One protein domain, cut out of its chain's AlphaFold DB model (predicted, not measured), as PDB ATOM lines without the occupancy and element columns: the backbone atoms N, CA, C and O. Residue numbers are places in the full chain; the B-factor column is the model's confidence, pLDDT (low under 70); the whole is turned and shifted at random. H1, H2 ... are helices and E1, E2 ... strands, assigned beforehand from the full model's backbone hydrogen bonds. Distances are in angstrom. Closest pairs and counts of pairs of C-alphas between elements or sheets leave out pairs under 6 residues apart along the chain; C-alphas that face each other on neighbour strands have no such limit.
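AT A GLANCE: This is residues 88 to 179 of the 223 residues of a protein of Ramlibacter sp. H242 (UniProt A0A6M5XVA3). A four-stranded parallel sheet forms the middle slab, with H1 and H3 covering one face and the single helix H2 covering the other. A long loop, residues 141 to 154, leads from the end of E3 to H3. The printed part has 92 residues with three named helices and four named strands, in the order E1 H1 E2 H2 E3 H3 E4; across the sheet the order is E1 E3 E2 E4, all parallel. The class is mixed, helices and strands. The whole is compact, with a radius of gyration of the C-alphas of 12.5 A and spans of 39 by 27 by 19 A.

IN THESE COORDINATES: The sheet holds E1, residues 88 to 90, beginning at C-alpha 88 (52.030, 46.490, -21.946); E3, residues 135 to 140, 16.1 A long; E2, residues 111 to 116, 16.2 A; and E4, residues 169 to 175, 16.9 A, ending at C-alpha 175 (38.644, 56.281, -19.280). H2, residues 118 to 129, is 17.2 A long and begins at C-alpha 118 (44.198, 59.071, -25.610). H1, residues 95 to 105, is 15.4 A long, and H3, residues 155 to 164, is 14.2 A.

HOW THE PARTS SIT: The sheet is twisted, its C-alphas lying up to 4.1 A off their best plane. Inner strands E3 and E2 are parallel at 12 degrees, with N 114 and O 137 2.8 A apart, within hydrogen-bond range. Edge strand E1 is parallel to E3 at 22 degrees, with N 90 and O 138 at 2.8 A; edge strand E4 is parallel to E2 at 22 degrees, with N 173 and O 113 at 2.8 A. E2, H2 and E3 form a strand-helix-strand unit, two parallel neighbour strands with a helix between them along the chain, its crossover right-handed. E1, H1, E2 and E3, H3, E4 are split units, each with another strand between its two strands in the sheet, and both crossovers are right-handed. H2 lies over E3 and E2 at a height over the sheet of 7.7 A; the C-alphas of Tyr 124 and Gly 138 are the closest of H2 and E3, 5.8 A apart. On the opposite face, H1 lies over E3 at a height of 9.4 A, and H3 lies over E2 and only just over E3, with 3 C-alphas falling on E3, at 9.7 A. H1 and H3 are close but not clearly touching, their closest C-alphas, of Gln 98 and Phe 161, being 7.6 A apart. Every O i to N i+4 pair is within hydrogen-bond range in H1, 7 of 8 in H2 and 5 of 6 in H3.

THE WHOLE: The C-alphas farthest apart, of Asn 107 and Ser 179, are 39.9 A apart. The printed part has no cut. The link from E3 to H3 is long; the others are tight. Mean pLDDT of the printed part is 93.7, with residues 148 to 151 under 70.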
ATOM      1  N   PHE A  88      51.946  46.011 -20.574       98.19
ATOM      2  CA  PHE A  88      52.030  46.490 -21.946       98.19
ATOM      3  C   PHE A  88      50.781  47.213 -22.403       98.19
ATOM      4  O   PHE A  88      49.669  46.974 -21.933       98.19
ATOM      5  N   TRP A  89      50.987  48.085 -23.374       97.94
ATOM      6  CA  TRP A  89      49.926  48.795 -24.052       97.94
ATOM      7  C   TRP A  89      49.891  48.398 -25.522       97.94
ATOM      8  O   TRP A  89      50.920  48.132 -26.138       97.94
ATOM      9  N   SER A  90      48.688  48.362 -26.080       96.94
ATOM     10  CA  SER A  90      48.448  48.155 -27.498       96.94
ATOM     11  C   SER A  90      47.278  49.033 -27.956       96.94
ATOM     12  O   SER A  90      46.241  49.056 -27.292       96.94
ATOM     13  N   PRO A  91      47.378  49.732 -29.101       95.25
ATOM     14  CA  PRO A  91      46.270  50.536 -29.621       95.25
ATOM     15  C   PRO A  91      45.086  49.670 -30.082       95.25
ATOM     16  O   PRO A  91      43.938  50.103 -29.996       95.25
ATOM     17  N   HIS A  92      45.371  48.434 -30.512       95.06
ATOM     18  CA  HIS A  92      44.394  47.451 -30.983       95.06
ATOM     19  C   HIS A  92      44.537  46.121 -30.247       95.06
ATOM     20  O   HIS A  92      45.617  45.758 -29.774       95.06
ATOM     21  N   VAL A  93      43.463  45.337 -30.208       96.00
ATOM     22  CA  VAL A  93      43.501  43.973 -29.669       96.00
ATOM     23  C   VAL A  93      44.012  43.012 -30.748       96.00
ATOM     24  O   VAL A  93      43.252  42.305 -31.407       96.00
ATOM     25  N   THR A  94      45.326  43.006 -30.965       96.75
ATOM     26  CA  THR A  94      45.984  42.149 -31.965       96.75
ATOM     27  C   THR A  94      46.174  40.719 -31.455       96.75
ATOM     28  O   THR A  94      46.183  40.472 -30.248       96.75
ATOM     29  N   ALA A  95      46.413  39.764 -32.360       96.81
ATOM     30  CA  ALA A  95      46.759  38.391 -31.978       96.81
ATOM     31  C   ALA A  95      48.000  38.331 -31.064       96.81
ATOM     32  O   ALA A  95      48.034  37.556 -30.112       96.81
ATOM     33  N   GLN A  96      48.989  39.201 -31.300       96.94
ATOM     34  CA  GLN A  96      50.183  39.307 -30.460       96.94
ATOM     35  C   GLN A  96      49.844  39.786 -29.041       96.94
ATOM     36  O   GLN A  96      50.344  39.222 -28.069       96.94
ATOM     37  N   ALA A  97      48.983  40.800 -28.913       97.31
ATOM     38  CA  ALA A  97      48.539  41.299 -27.615       97.31
ATOM     39  C   ALA A  97      47.745  40.233 -26.843       97.31
ATOM     40  O   ALA A  97      47.972  40.042 -25.649       97.31
ATOM     41  N   GLN A  98      46.867  39.497 -27.530       97.69
ATOM     42  CA  GLN A  98      46.105  38.395 -26.936       97.69
ATOM     43  C   GLN A  98      47.017  37.259 -26.469       97.69
ATOM     44  O   GLN A  98      46.867  36.765 -25.356       97.69
ATOM     45  N   GLU A  99      47.997  36.867 -27.283       97.44
ATOM     46  CA  GLU A  99      48.951  35.826 -26.904       97.44
ATOM     47  C   GLU A  99      49.795  36.241 -25.700       97.44
ATOM     48  O   GLU A  99      49.957  35.488 -24.737       97.44
ATOM     49  N   ARG A 100      50.276  37.487 -25.705       97.88
ATOM     50  CA  ARG A 100      51.023  38.043 -24.580       97.88
ATOM     51  C   ARG A 100      50.186  38.067 -23.301       97.88
ATOM     52  O   ARG A 100      50.694  37.665 -22.259       97.88
ATOM     53  N   PHE A 101      48.920  38.467 -23.392       98.12
ATOM     54  CA  PHE A 101      47.982  38.420 -22.274       98.12
ATOM     55  C   PHE A 101      47.822  36.994 -21.729       98.12
ATOM     56  O   PHE A 101      48.027  36.781 -20.536       98.12
ATOM     57  N   ARG A 102      47.545  36.008 -22.597       97.38
ATOM     58  CA  ARG A 102      47.349  34.605 -22.189       97.38
ATOM     59  C   ARG A 102      48.553  34.047 -21.442       97.38
ATOM     60  O   ARG A 102      48.388  33.419 -20.401       97.38
ATOM     61  N   ARG A 103      49.763  34.325 -21.926       97.56
ATOM     62  CA  ARG A 103      51.009  33.931 -21.252       97.56
ATOM     63  C   ARG A 103      51.136  34.549 -19.858       97.56
ATOM     64  O   ARG A 103      51.573  33.875 -18.934       97.56
ATOM     65  N   CYS A 104      50.732  35.805 -19.697       97.75
ATOM     66  CA  CYS A 104      50.769  36.498 -18.411       97.75
ATOM     67  C   CYS A 104      49.751  35.971 -17.399       97.75
ATOM     68  O   CYS A 104      50.005  35.997 -16.197       97.75
ATOM     69  N   THR A 105      48.615  35.466 -17.873       97.62
ATOM     70  CA  THR A 105      47.538  34.954 -17.021       97.62
ATOM     71  C   THR A 105      47.530  33.428 -16.896       97.62
ATOM     72  O   THR A 105      46.701  32.888 -16.168       97.62
ATOM     73  N   ALA A 106      48.449  32.718 -17.563       96.06
ATOM     74  CA  ALA A 106      48.511  31.252 -17.587       96.06
ATOM     75  C   ALA A 106      48.631  30.627 -16.186       96.06
ATOM     76  O   ALA A 106      48.047  29.582 -15.920       96.06
ATOM     77  N   ASN A 107      49.317  31.310 -15.266       93.38
ATOM     78  CA  ASN A 107      49.492  30.869 -13.878       93.38
ATOM     79  C   ASN A 107      48.335  31.302 -12.953       93.38
ATOM     80  O   ASN A 107      48.493  31.337 -11.737       93.38
ATOM     81  N   GLY A 108      47.187  31.702 -13.512       93.62
ATOM     82  CA  GLY A 108      46.012  32.150 -12.755       93.62
ATOM     83  C   GLY A 108      46.063  33.606 -12.277       93.62
ATOM     84  O   GLY A 108      45.124  34.059 -11.618       93.62
ATOM     85  N   ALA A 109      47.119  34.353 -12.619       95.81
ATOM     86  CA  ALA A 109      47.216  35.780 -12.326       95.81
ATOM     87  C   ALA A 109      46.064  36.551 -12.986       95.81
ATOM     88  O   ALA A 109      45.716  36.297 -14.141       95.81
ATOM     89  N   LYS A 110      45.482  37.502 -12.249       96.88
ATOM     90  CA  LYS A 110      44.408  38.355 -12.760       96.88
ATOM     91  C   LYS A 110      44.959  39.672 -13.290       96.88
ATOM     92  O   LYS A 110      45.882  40.245 -12.710       96.88
ATOM     93  N   ALA A 111      44.366  40.154 -14.374       98.00
ATOM     94  CA  ALA A 111      44.786  41.371 -15.046       98.00
ATOM     95  C   ALA A 111      43.942  42.590 -14.670       98.00
ATOM     96  O   ALA A 111      42.712  42.522 -14.602       98.00
ATOM     97  N   LEU A 112      44.624  43.725 -14.519       98.50
ATOM     98  CA  LEU A 112      44.031  45.054 -14.568       98.50
ATOM     99  C   LEU A 112      44.083  45.554 -16.011       98.50
ATOM    100  O   LEU A 112      45.163  45.737 -16.572       98.50
ATOM    101  N   VAL A 113      42.925  45.786 -16.617       98.62
ATOM    102  CA  VAL A 113      42.852  46.248 -18.005       98.62
ATOM    103  C   VAL A 113      42.460  47.717 -18.046       98.62
ATOM    104  O   VAL A 113      41.498  48.116 -17.402       98.62
ATOM    105  N   VAL A 114      43.180  48.533 -18.808       98.50
ATOM    106  CA  VAL A 114      42.845  49.941 -19.047       98.50
ATOM    107  C   VAL A 114      42.290  50.071 -20.459       98.50
ATOM    108  O   VAL A 114      42.948  49.665 -21.410       98.50
ATOM    109  N   LEU A 115      41.088  50.626 -20.599       97.88
ATOM    110  CA  LEU A 115      40.374  50.757 -21.868       97.88
ATOM    111  C   LEU A 115      40.046  52.226 -22.143       97.88
ATOM    112  O   LEU A 115      39.543  52.904 -21.245       97.88
ATOM    113  N   GLY A 116      40.236  52.721 -23.370       95.00
ATOM    114  CA  GLY A 116      39.718  54.050 -23.707       95.00
ATOM    115  C   GLY A 116      40.414  54.835 -24.810       95.00
ATOM    116  O   GLY A 116      41.008  54.281 -25.728       95.00
ATOM    117  N   ASP A 117      40.316  56.160 -24.729       93.12
ATOM    118  CA  ASP A 117      40.890  57.069 -25.725       93.12
ATOM    119  C   ASP A 117      42.353  57.456 -25.399       93.12
ATOM    120  O   ASP A 117      43.032  56.794 -24.611       93.12
ATOM    121  N   SER A 118      42.865  58.555 -25.962       92.88
ATOM    122  CA  SER A 118      44.198  59.071 -25.610       92.88
ATOM    123  C   SER A 118      44.358  59.433 -24.130       92.88
ATOM    124  O   SER A 118      45.477  59.431 -23.627       92.88
ATOM    125  N   HIS A 119      43.282  59.733 -23.403       93.00
ATOM    126  CA  HIS A 119      43.357  60.034 -21.974       93.00
ATOM    127  C   HIS A 119      43.552  58.756 -21.158       93.00
ATOM    128  O   HIS A 119      44.249  58.778 -20.143       93.00
ATOM    129  N   ALA A 120      43.002  57.624 -21.610       96.19
ATOM    130  CA  ALA A 120      43.260  56.326 -20.987       96.19
ATOM    131  C   ALA A 120      44.734  55.903 -21.101       96.19
ATOM    132  O   ALA A 120      45.231  55.212 -20.215       96.19
ATOM    133  N   MET A 121      45.468  56.383 -22.113       95.38
ATOM    134  CA  MET A 121      46.910  56.128 -22.250       95.38
ATOM    135  C   MET A 121      47.709  56.669 -21.053       95.38
ATOM    136  O   MET A 121      48.600  55.991 -20.540       95.38
ATOM    137  N   ASN A 122      47.353  57.855 -20.549       94.19
ATOM    138  CA  ASN A 122      47.990  58.431 -19.361       94.19
ATOM    139  C   ASN A 122      47.680  57.616 -18.100       94.19
ATOM    140  O   ASN A 122      48.571  57.386 -17.283       94.19
ATOM    141  N   ILE A 123      46.437  57.140 -17.966       96.81
ATOM    142  CA  ILE A 123      46.019  56.274 -16.855       96.81
ATOM    143  C   ILE A 123      46.795  54.958 -16.883       96.81
ATOM    144  O   ILE A 123      47.347  54.550 -15.862       96.81
ATOM    145  N   TYR A 124      46.909  54.331 -18.057       98.12
ATOM    146  CA  TYR A 124      47.727  53.139 -18.242       98.12
ATOM    147  C   TYR A 124      49.183  53.388 -17.827       98.12
ATOM    148  O   TYR A 124      49.711  52.654 -16.995       98.12
ATOM    149  N   ASN A 125      49.819  54.446 -18.339       96.44
ATOM    150  CA  ASN A 125      51.219  54.744 -18.033       96.44
ATOM    151  C   ASN A 125      51.451  54.985 -16.539       96.44
ATOM    152  O   ASN A 125      52.458  54.525 -15.998       96.44
ATOM    153  N   ALA A 126      50.530  55.678 -15.864       96.38
ATOM    154  CA  ALA A 126      50.604  55.887 -14.424       96.38
ATOM    155  C   ALA A 126      50.554  54.549 -13.670       96.38
ATOM    156  O   ALA A 126      51.455  54.259 -12.884       96.38
ATOM    157  N   LEU A 127      49.555  53.708 -13.964       97.94
ATOM    158  CA  LEU A 127      49.367  52.403 -13.320       97.94
ATOM    159  C   LEU A 127      50.528  51.439 -13.594       97.94
ATOM    160  O   LEU A 127      50.977  50.738 -12.686       97.94
ATOM    161  N   ALA A 128      51.042  51.427 -14.824       97.44
ATOM    162  CA  ALA A 128      52.161  50.585 -15.221       97.44
ATOM    163  C   ALA A 128      53.467  50.997 -14.518       97.44
ATOM    164  O   ALA A 128      54.180  50.130 -14.014       97.44
ATOM    165  N   ARG A 129      53.756  52.305 -14.406       95.81
ATOM    166  CA  ARG A 129      54.969  52.822 -13.734       95.81
ATOM    167  C   ARG A 129      54.981  52.556 -12.235       95.81
ATOM    168  O   ARG A 129      56.034  52.231 -11.695       95.81
ATOM    169  N   VAL A 130      53.830  52.671 -11.572       97.00
ATOM    170  CA  VAL A 130      53.706  52.352 -10.137       97.00
ATOM    171  C   VAL A 130      53.487  50.860  -9.878       97.00
ATOM    172  O   VAL A 130      53.370  50.458  -8.727       97.00
ATOM    173  N   GLN A 131      53.432  50.042 -10.937       96.19
ATOM    174  CA  GLN A 131      53.233  48.596 -10.863       96.19
ATOM    175  C   GLN A 131      51.981  48.213 -10.055       96.19
ATOM    176  O   GLN A 131      52.016  47.307  -9.228       96.19
ATOM    177  N   ALA A 132      50.861  48.896 -10.318       96.38
ATOM    178  CA  ALA A 132      49.618  48.772  -9.546       96.38
ATOM    179  C   ALA A 132      49.014  47.350  -9.499       96.38
ATOM    180  O   ALA A 132      48.170  47.070  -8.651       96.38
ATOM    181  N   ALA A 133      49.415  46.465 -10.415       96.00
ATOM    182  CA  ALA A 133      49.010  45.066 -10.490       96.00
ATOM    183  C   ALA A 133      50.120  44.217 -11.158       96.00
ATOM    184  O   ALA A 133      50.963  44.767 -11.883       96.00
ATOM    185  N   PRO A 134      50.133  42.885 -10.947       95.00
ATOM    186  CA  PRO A 134      51.107  41.982 -11.569       95.00
ATOM    187  C   PRO A 134      50.943  41.871 -13.092       95.00
ATOM    188  O   PRO A 134      51.933  41.711 -13.802       95.00
ATOM    189  N   VAL A 135      49.711  41.992 -13.596       98.12
ATOM    190  CA  VAL A 135      49.403  42.038 -15.030       98.12
ATOM    191  C   VAL A 135      48.593  43.301 -15.303       98.12
ATOM    192  O   VAL A 135      47.514  43.478 -14.737       98.12
ATOM    193  N   ILE A 136      49.115  44.184 -16.154       98.44
ATOM    194  CA  ILE A 136      48.458  45.430 -16.564       98.44
ATOM    195  C   ILE A 136      48.462  45.491 -18.085       98.44
ATOM    196  O   ILE A 136      49.522  45.493 -18.705       98.44
ATOM    197  N   VAL A 137      47.284  45.581 -18.694       98.38
ATOM    198  CA  VAL A 137      47.174  45.690 -20.152       98.38
ATOM    199  C   VAL A 137      46.375  46.922 -20.527       98.38
ATOM    200  O   VAL A 137      45.268  47.115 -20.039       98.38
ATOM    201  N   GLY A 138      46.936  47.767 -21.385       98.12
ATOM    202  CA  GLY A 138      46.251  48.937 -21.926       98.12
ATOM    203  C   GLY A 138      45.759  48.692 -23.347       98.12
ATOM    204  O   GLY A 138      46.574  48.449 -24.230       98.12
ATOM    205  N   PHE A 139      44.457  48.826 -23.584       97.75
ATOM    206  CA  PHE A 139      43.861  48.952 -24.912       97.75
ATOM    207  C   PHE A 139      43.291  50.354 -25.061       97.75
ATOM    208  O   PHE A 139      42.181  50.643 -24.618       97.75
ATOM    209  N   SER A 140      44.083  51.264 -25.617       95.69
ATOM    210  CA  SER A 140      43.660  52.658 -25.724       95.69
ATOM    211  C   SER A 140      44.288  53.380 -26.903       95.69
ATOM    212  O   SER A 140      45.452  53.149 -27.214       95.69
ATOM    213  N   GLN A 141      43.544  54.280 -27.543       93.19
ATOM    214  CA  GLN A 141      43.972  54.942 -28.779       93.19
ATOM    215  C   GLN A 141      43.380  56.347 -28.892       93.19
ATOM    216  O   GLN A 141      42.227  56.582 -28.534       93.19
ATOM    217  N   ALA A 142      44.152  57.299 -29.419       90.00
ATOM    218  CA  ALA A 142      43.669  58.664 -29.582       90.00
ATOM    219  C   ALA A 142      42.432  58.736 -30.481       90.00
ATOM    220  O   ALA A 142      42.385  58.140 -31.553       90.00
ATOM    221  N   GLY A 143      41.436  59.512 -30.054       87.56
ATOM    222  CA  GLY A 143      40.229  59.745 -30.843       87.56
ATOM    223  C   GLY A 143      39.169  58.643 -30.766       87.56
ATOM    224  O   GLY A 143      38.079  58.840 -31.301       87.56
ATOM    225  N   CYS A 144      39.456  57.514 -30.110       88.38
ATOM    226  CA  CYS A 144      38.525  56.397 -30.026       88.38
ATOM    227  C   CYS A 144      37.427  56.625 -28.989       88.38
ATOM    228  O   CYS A 144      37.674  57.095 -27.885       88.38
ATOM    229  N   HIS A 145      36.192  56.278 -29.345       86.62
ATOM    230  CA  HIS A 145      35.079  56.238 -28.406       86.62
ATOM    231  C   HIS A 145      34.062  55.155 -28.786       86.62
ATOM    232  O   HIS A 145      33.900  54.873 -29.973       86.62
ATOM    233  N   PRO A 146      33.338  54.574 -27.813       84.38
ATOM    234  CA  PRO A 146      32.457  53.433 -28.071       84.38
ATOM    235  C   PRO A 146      31.198  53.794 -28.877       84.38
ATOM    236  O   PRO A 146      30.565  52.918 -29.453       84.38
ATOM    237  N   TYR A 147      30.827  55.078 -28.941       78.44
ATOM    238  CA  TYR A 147      29.556  55.537 -29.525       78.44
ATOM    239  C   TYR A 147      29.691  56.263 -30.877       78.44
ATOM    240  O   TYR A 147      28.842  57.092 -31.203       78.44
ATOM    241  N   GLY A 148      30.754  56.040 -31.657       69.12
ATOM    242  CA  GLY A 148      30.897  56.727 -32.946       69.12
ATOM    243  C   GLY A 148      31.640  55.970 -34.035       69.12
ATOM    244  O   GLY A 148      32.248  54.935 -33.786       69.12
ATOM    245  N   PRO A 149      31.582  56.496 -35.271       56.97
ATOM    246  CA  PRO A 149      31.909  55.763 -36.490       56.97
ATOM    247  C   PRO A 149      33.416  55.692 -36.786       56.97
ATOM    248  O   PRO A 149      33.801  55.571 -37.950       56.97
ATOM    249  N   ALA A 150      34.284  55.810 -35.777       65.69
ATOM    250  CA  ALA A 150      35.716  55.653 -35.989       65.69
ATOM    251  C   ALA A 150      35.987  54.199 -36.407       65.69
ATOM    252  O   ALA A 150      35.836  53.274 -35.614       65.69
ATOM    253  N   LYS A 151      36.326  54.005 -37.687       67.62
ATOM    254  CA  LYS A 151      36.435  52.687 -38.336       67.62
ATOM    255  C   LYS A 151      37.610  51.833 -37.845       67.62
ATOM    256  O   LYS A 151      37.741  50.704 -38.296       67.62
ATOM    257  N   ASP A 152      38.442  52.368 -36.961       84.00
ATOM    258  CA  ASP A 152      39.693  51.755 -36.523       84.00
ATOM    259  C   ASP A 152      39.887  51.962 -35.015       84.00
ATOM    260  O   ASP A 152      40.778  52.680 -34.573       84.00
ATOM    261  N   CYS A 153      38.959  51.411 -34.228       90.56
ATOM    262  CA  CYS A 153      38.987  51.475 -32.771       90.56
ATOM    263  C   CYS A 153      38.784  50.092 -32.167       90.56
ATOM    264  O   CYS A 153      37.922  49.336 -32.596       90.56
ATOM    265  N   HIS A 154      39.524  49.828 -31.096       92.56
ATOM    266  CA  HIS A 154      39.649  48.531 -30.432       92.56
ATOM    267  C   HIS A 154      38.396  48.021 -29.703       92.56
ATOM    268  O   HIS A 154      38.446  46.939 -29.131       92.56
ATOM    269  N   TYR A 155      37.293  48.775 -29.647       92.44
ATOM    270  CA  TYR A 155      36.140  48.415 -28.808       92.44
ATOM    271  C   TYR A 155      35.482  47.098 -29.213       92.44
ATOM    272  O   TYR A 155      35.089  46.325 -28.341       92.44
ATOM    273  N   ARG A 156      35.381  46.823 -30.518       89.88
ATOM    274  CA  ARG A 156      34.732  45.604 -31.018       89.88
ATOM    275  C   ARG A 156      35.571  44.368 -30.711       89.88
ATOM    276  O   ARG A 156      35.053  43.358 -30.245       89.88
ATOM    277  N   GLU A 157      36.871  44.440 -30.965       93.06
ATOM    278  CA  GLU A 157      37.800  43.349 -30.680       93.06
ATOM    279  C   GLU A 157      37.981  43.170 -29.168       93.06
ATOM    280  O   GLU A 157      38.142  42.048 -28.687       93.06
ATOM    281  N   PHE A 158      37.902  44.266 -28.410       95.69
ATOM    282  CA  PHE A 158      37.947  44.244 -26.956       95.69
ATOM    283  C   PHE A 158      36.764  43.496 -26.349       95.69
ATOM    284  O   PHE A 158      36.969  42.738 -25.408       95.69
ATOM    285  N   GLU A 159      35.554  43.653 -26.885       94.06
ATOM    286  CA  GLU A 159      34.379  42.914 -26.410       94.06
ATOM    287  C   GLU A 159      34.595  41.395 -26.512       94.06
ATOM    288  O   GLU A 159      34.423  40.670 -25.528       94.06
ATOM    289  N   ALA A 160      35.077  40.922 -27.665       95.06
ATOM    290  CA  ALA A 160      35.408  39.513 -27.868       95.06
ATOM    291  C   ALA A 160      36.544  39.043 -26.940       95.06
ATOM    292  O   ALA A 160      36.468  37.964 -26.349       95.06
ATOM    293  N   PHE A 161      37.584  39.862 -26.770       97.56
ATOM    294  CA  PHE A 161      38.690  39.574 -25.860       97.56
ATOM    295  C   PHE A 161      38.242  39.487 -24.397       97.56
ATOM    296  O   PHE A 161      38.634  38.553 -23.699       97.56
ATOM    297  N   ALA A 162      37.415  40.425 -23.938       97.06
ATOM    298  CA  ALA A 162      36.917  40.465 -22.573       97.06
ATOM    299  C   ALA A 162      36.015  39.260 -22.281       97.06
ATOM    300  O   ALA A 162      36.167  38.634 -21.235       97.06
ATOM    301  N   ALA A 163      35.146  38.881 -23.223       96.81
ATOM    302  CA  ALA A 163      34.313  37.688 -23.100       96.81
ATOM    303  C   ALA A 163      35.157  36.404 -23.012       96.81
ATOM    304  O   ALA A 163      34.942  35.581 -22.123       96.81
ATOM    305  N   ALA A 164      36.162  36.253 -23.882       97.00
ATOM    306  CA  ALA A 164      37.032  35.074 -23.905       97.00
ATOM    307  C   ALA A 164      37.953  34.960 -22.677       97.00
ATOM    308  O   ALA A 164      38.384  33.864 -22.328       97.00
ATOM    309  N   ASN A 165      38.262  36.082 -22.019       97.38
ATOM    310  CA  ASN A 165      39.212  36.150 -20.908       97.38
ATOM    311  C   ASN A 165      38.568  36.615 -19.595       97.38
ATOM    312  O   ASN A 165      39.285  37.013 -18.678       97.38
ATOM    313  N   ALA A 166      37.240  36.546 -19.467       96.12
ATOM    314  CA  ALA A 166      36.512  37.046 -18.297       96.12
ATOM    315  C   ALA A 166      37.038  36.454 -16.979       96.12
ATOM    316  O   ALA A 166      37.183  37.156 -15.985       96.12
ATOM    317  N   GLY A 167      37.416  35.171 -16.991       96.75
ATOM    318  CA  GLY A 167      38.013  34.503 -15.837       96.75
ATOM    319  C   GLY A 167      39.416  34.996 -15.468       96.75
ATOM    320  O   GLY A 167      39.848  34.744 -14.353       96.75
ATOM    321  N   ALA A 168      40.139  35.683 -16.351       97.56
ATOM    322  CA  ALA A 168      41.506  36.169 -16.132       97.56
ATOM    323  C   ALA A 168      41.585  37.692 -15.907       97.56
ATOM    324  O   ALA A 168      42.649  38.212 -15.576       97.56
ATOM    325  N   ILE A 169      40.476  38.415 -16.064       98.25
ATOM    326  CA  ILE A 169      40.394  39.863 -15.852       98.25
ATOM    327  C   ILE A 169      39.842  40.114 -14.445       98.25
ATOM    328  O   ILE A 169      38.765  39.629 -14.116       98.25
ATOM    329  N   ASP A 170      40.566  40.869 -13.613       97.81
ATOM    330  CA  ASP A 170      40.043  41.330 -12.315       97.81
ATOM    331  C   ASP A 170      39.110  42.525 -12.528       97.81
ATOM    332  O   ASP A 170      37.967  42.545 -12.076       97.81
ATOM    333  N   ARG A 171      39.612  43.551 -13.228       97.56
ATOM    334  CA  ARG A 171      38.920  44.833 -13.416       97.56
ATOM    335  C   ARG A 171      39.272  45.465 -14.751       97.56
ATOM    336  O   ARG A 171      40.397  45.340 -15.237       97.56
ATOM    337  N   VAL A 172      38.320  46.232 -15.276       98.00
ATOM    338  CA  VAL A 172      38.514  47.114 -16.428       98.00
ATOM    339  C   VAL A 172      38.347  48.565 -15.978       98.00
ATOM    340  O   VAL A 172      37.283  48.961 -15.508       98.00
ATOM    341  N   VAL A 173      39.397  49.369 -16.130       97.88
ATOM    342  CA  VAL A 173      39.375  50.818 -15.927       97.88
ATOM    343  C   VAL A 173      39.111  51.473 -17.272       97.88
ATOM    344  O   VAL A 173      40.001  51.580 -18.113       97.88
ATOM    345  N   TYR A 174      37.873  51.910 -17.473       96.25
ATOM    346  CA  TYR A 174      37.503  52.685 -18.648       96.25
ATOM    347  C   TYR A 174      37.755  54.176 -18.415       96.25
ATOM    348  O   TYR A 174      37.280  54.738 -17.425       96.25
ATOM    349  N   HIS A 175      38.457  54.836 -19.336       94.81
ATOM    350  CA  HIS A 175      38.644  56.281 -19.280       94.81
ATOM    351  C   HIS A 175      38.530  56.939 -20.655       94.81
ATOM    352  O   HIS A 175      38.987  56.420 -21.665       94.81
ATOM    353  N   GLN A 176      37.898  58.106 -20.699       90.94
ATOM    354  CA  GLN A 176      37.643  58.826 -21.937       90.94
ATOM    355  C   GLN A 176      37.589  60.324 -21.653       90.94
ATOM    356  O   GLN A 176      37.124  60.734 -20.587       90.94
ATOM    357  N   SER A 177      37.981  61.145 -22.629       88.94
ATOM    358  CA  SER A 177      37.731  62.583 -22.593       88.94
ATOM    359  C   SER A 177      36.251  62.899 -22.359       88.94
ATOM    360  O   SER A 177      35.359  62.415 -23.065       88.94
ATOM    361  N   GLY A 178      35.988  63.816 -21.427       83.81
ATOM    362  CA  GLY A 178      34.647  64.345 -21.175       83.81
ATOM    363  C   GLY A 178      34.044  65.087 -22.375       83.81
ATOM    364  O   GLY A 178      32.821  65.175 -22.482       83.81
ATOM    365  N   SER A 179      34.866  65.557 -23.322       78.50
ATOM    366  CA  SER A 179      34.393  66.276 -24.516       78.50
ATOM    367  C   SER A 179      33.442  65.447 -25.385       78.50
ATOM    368  O   SER A 179      32.530  66.006 -25.992       78.50
TER     369      SER A 179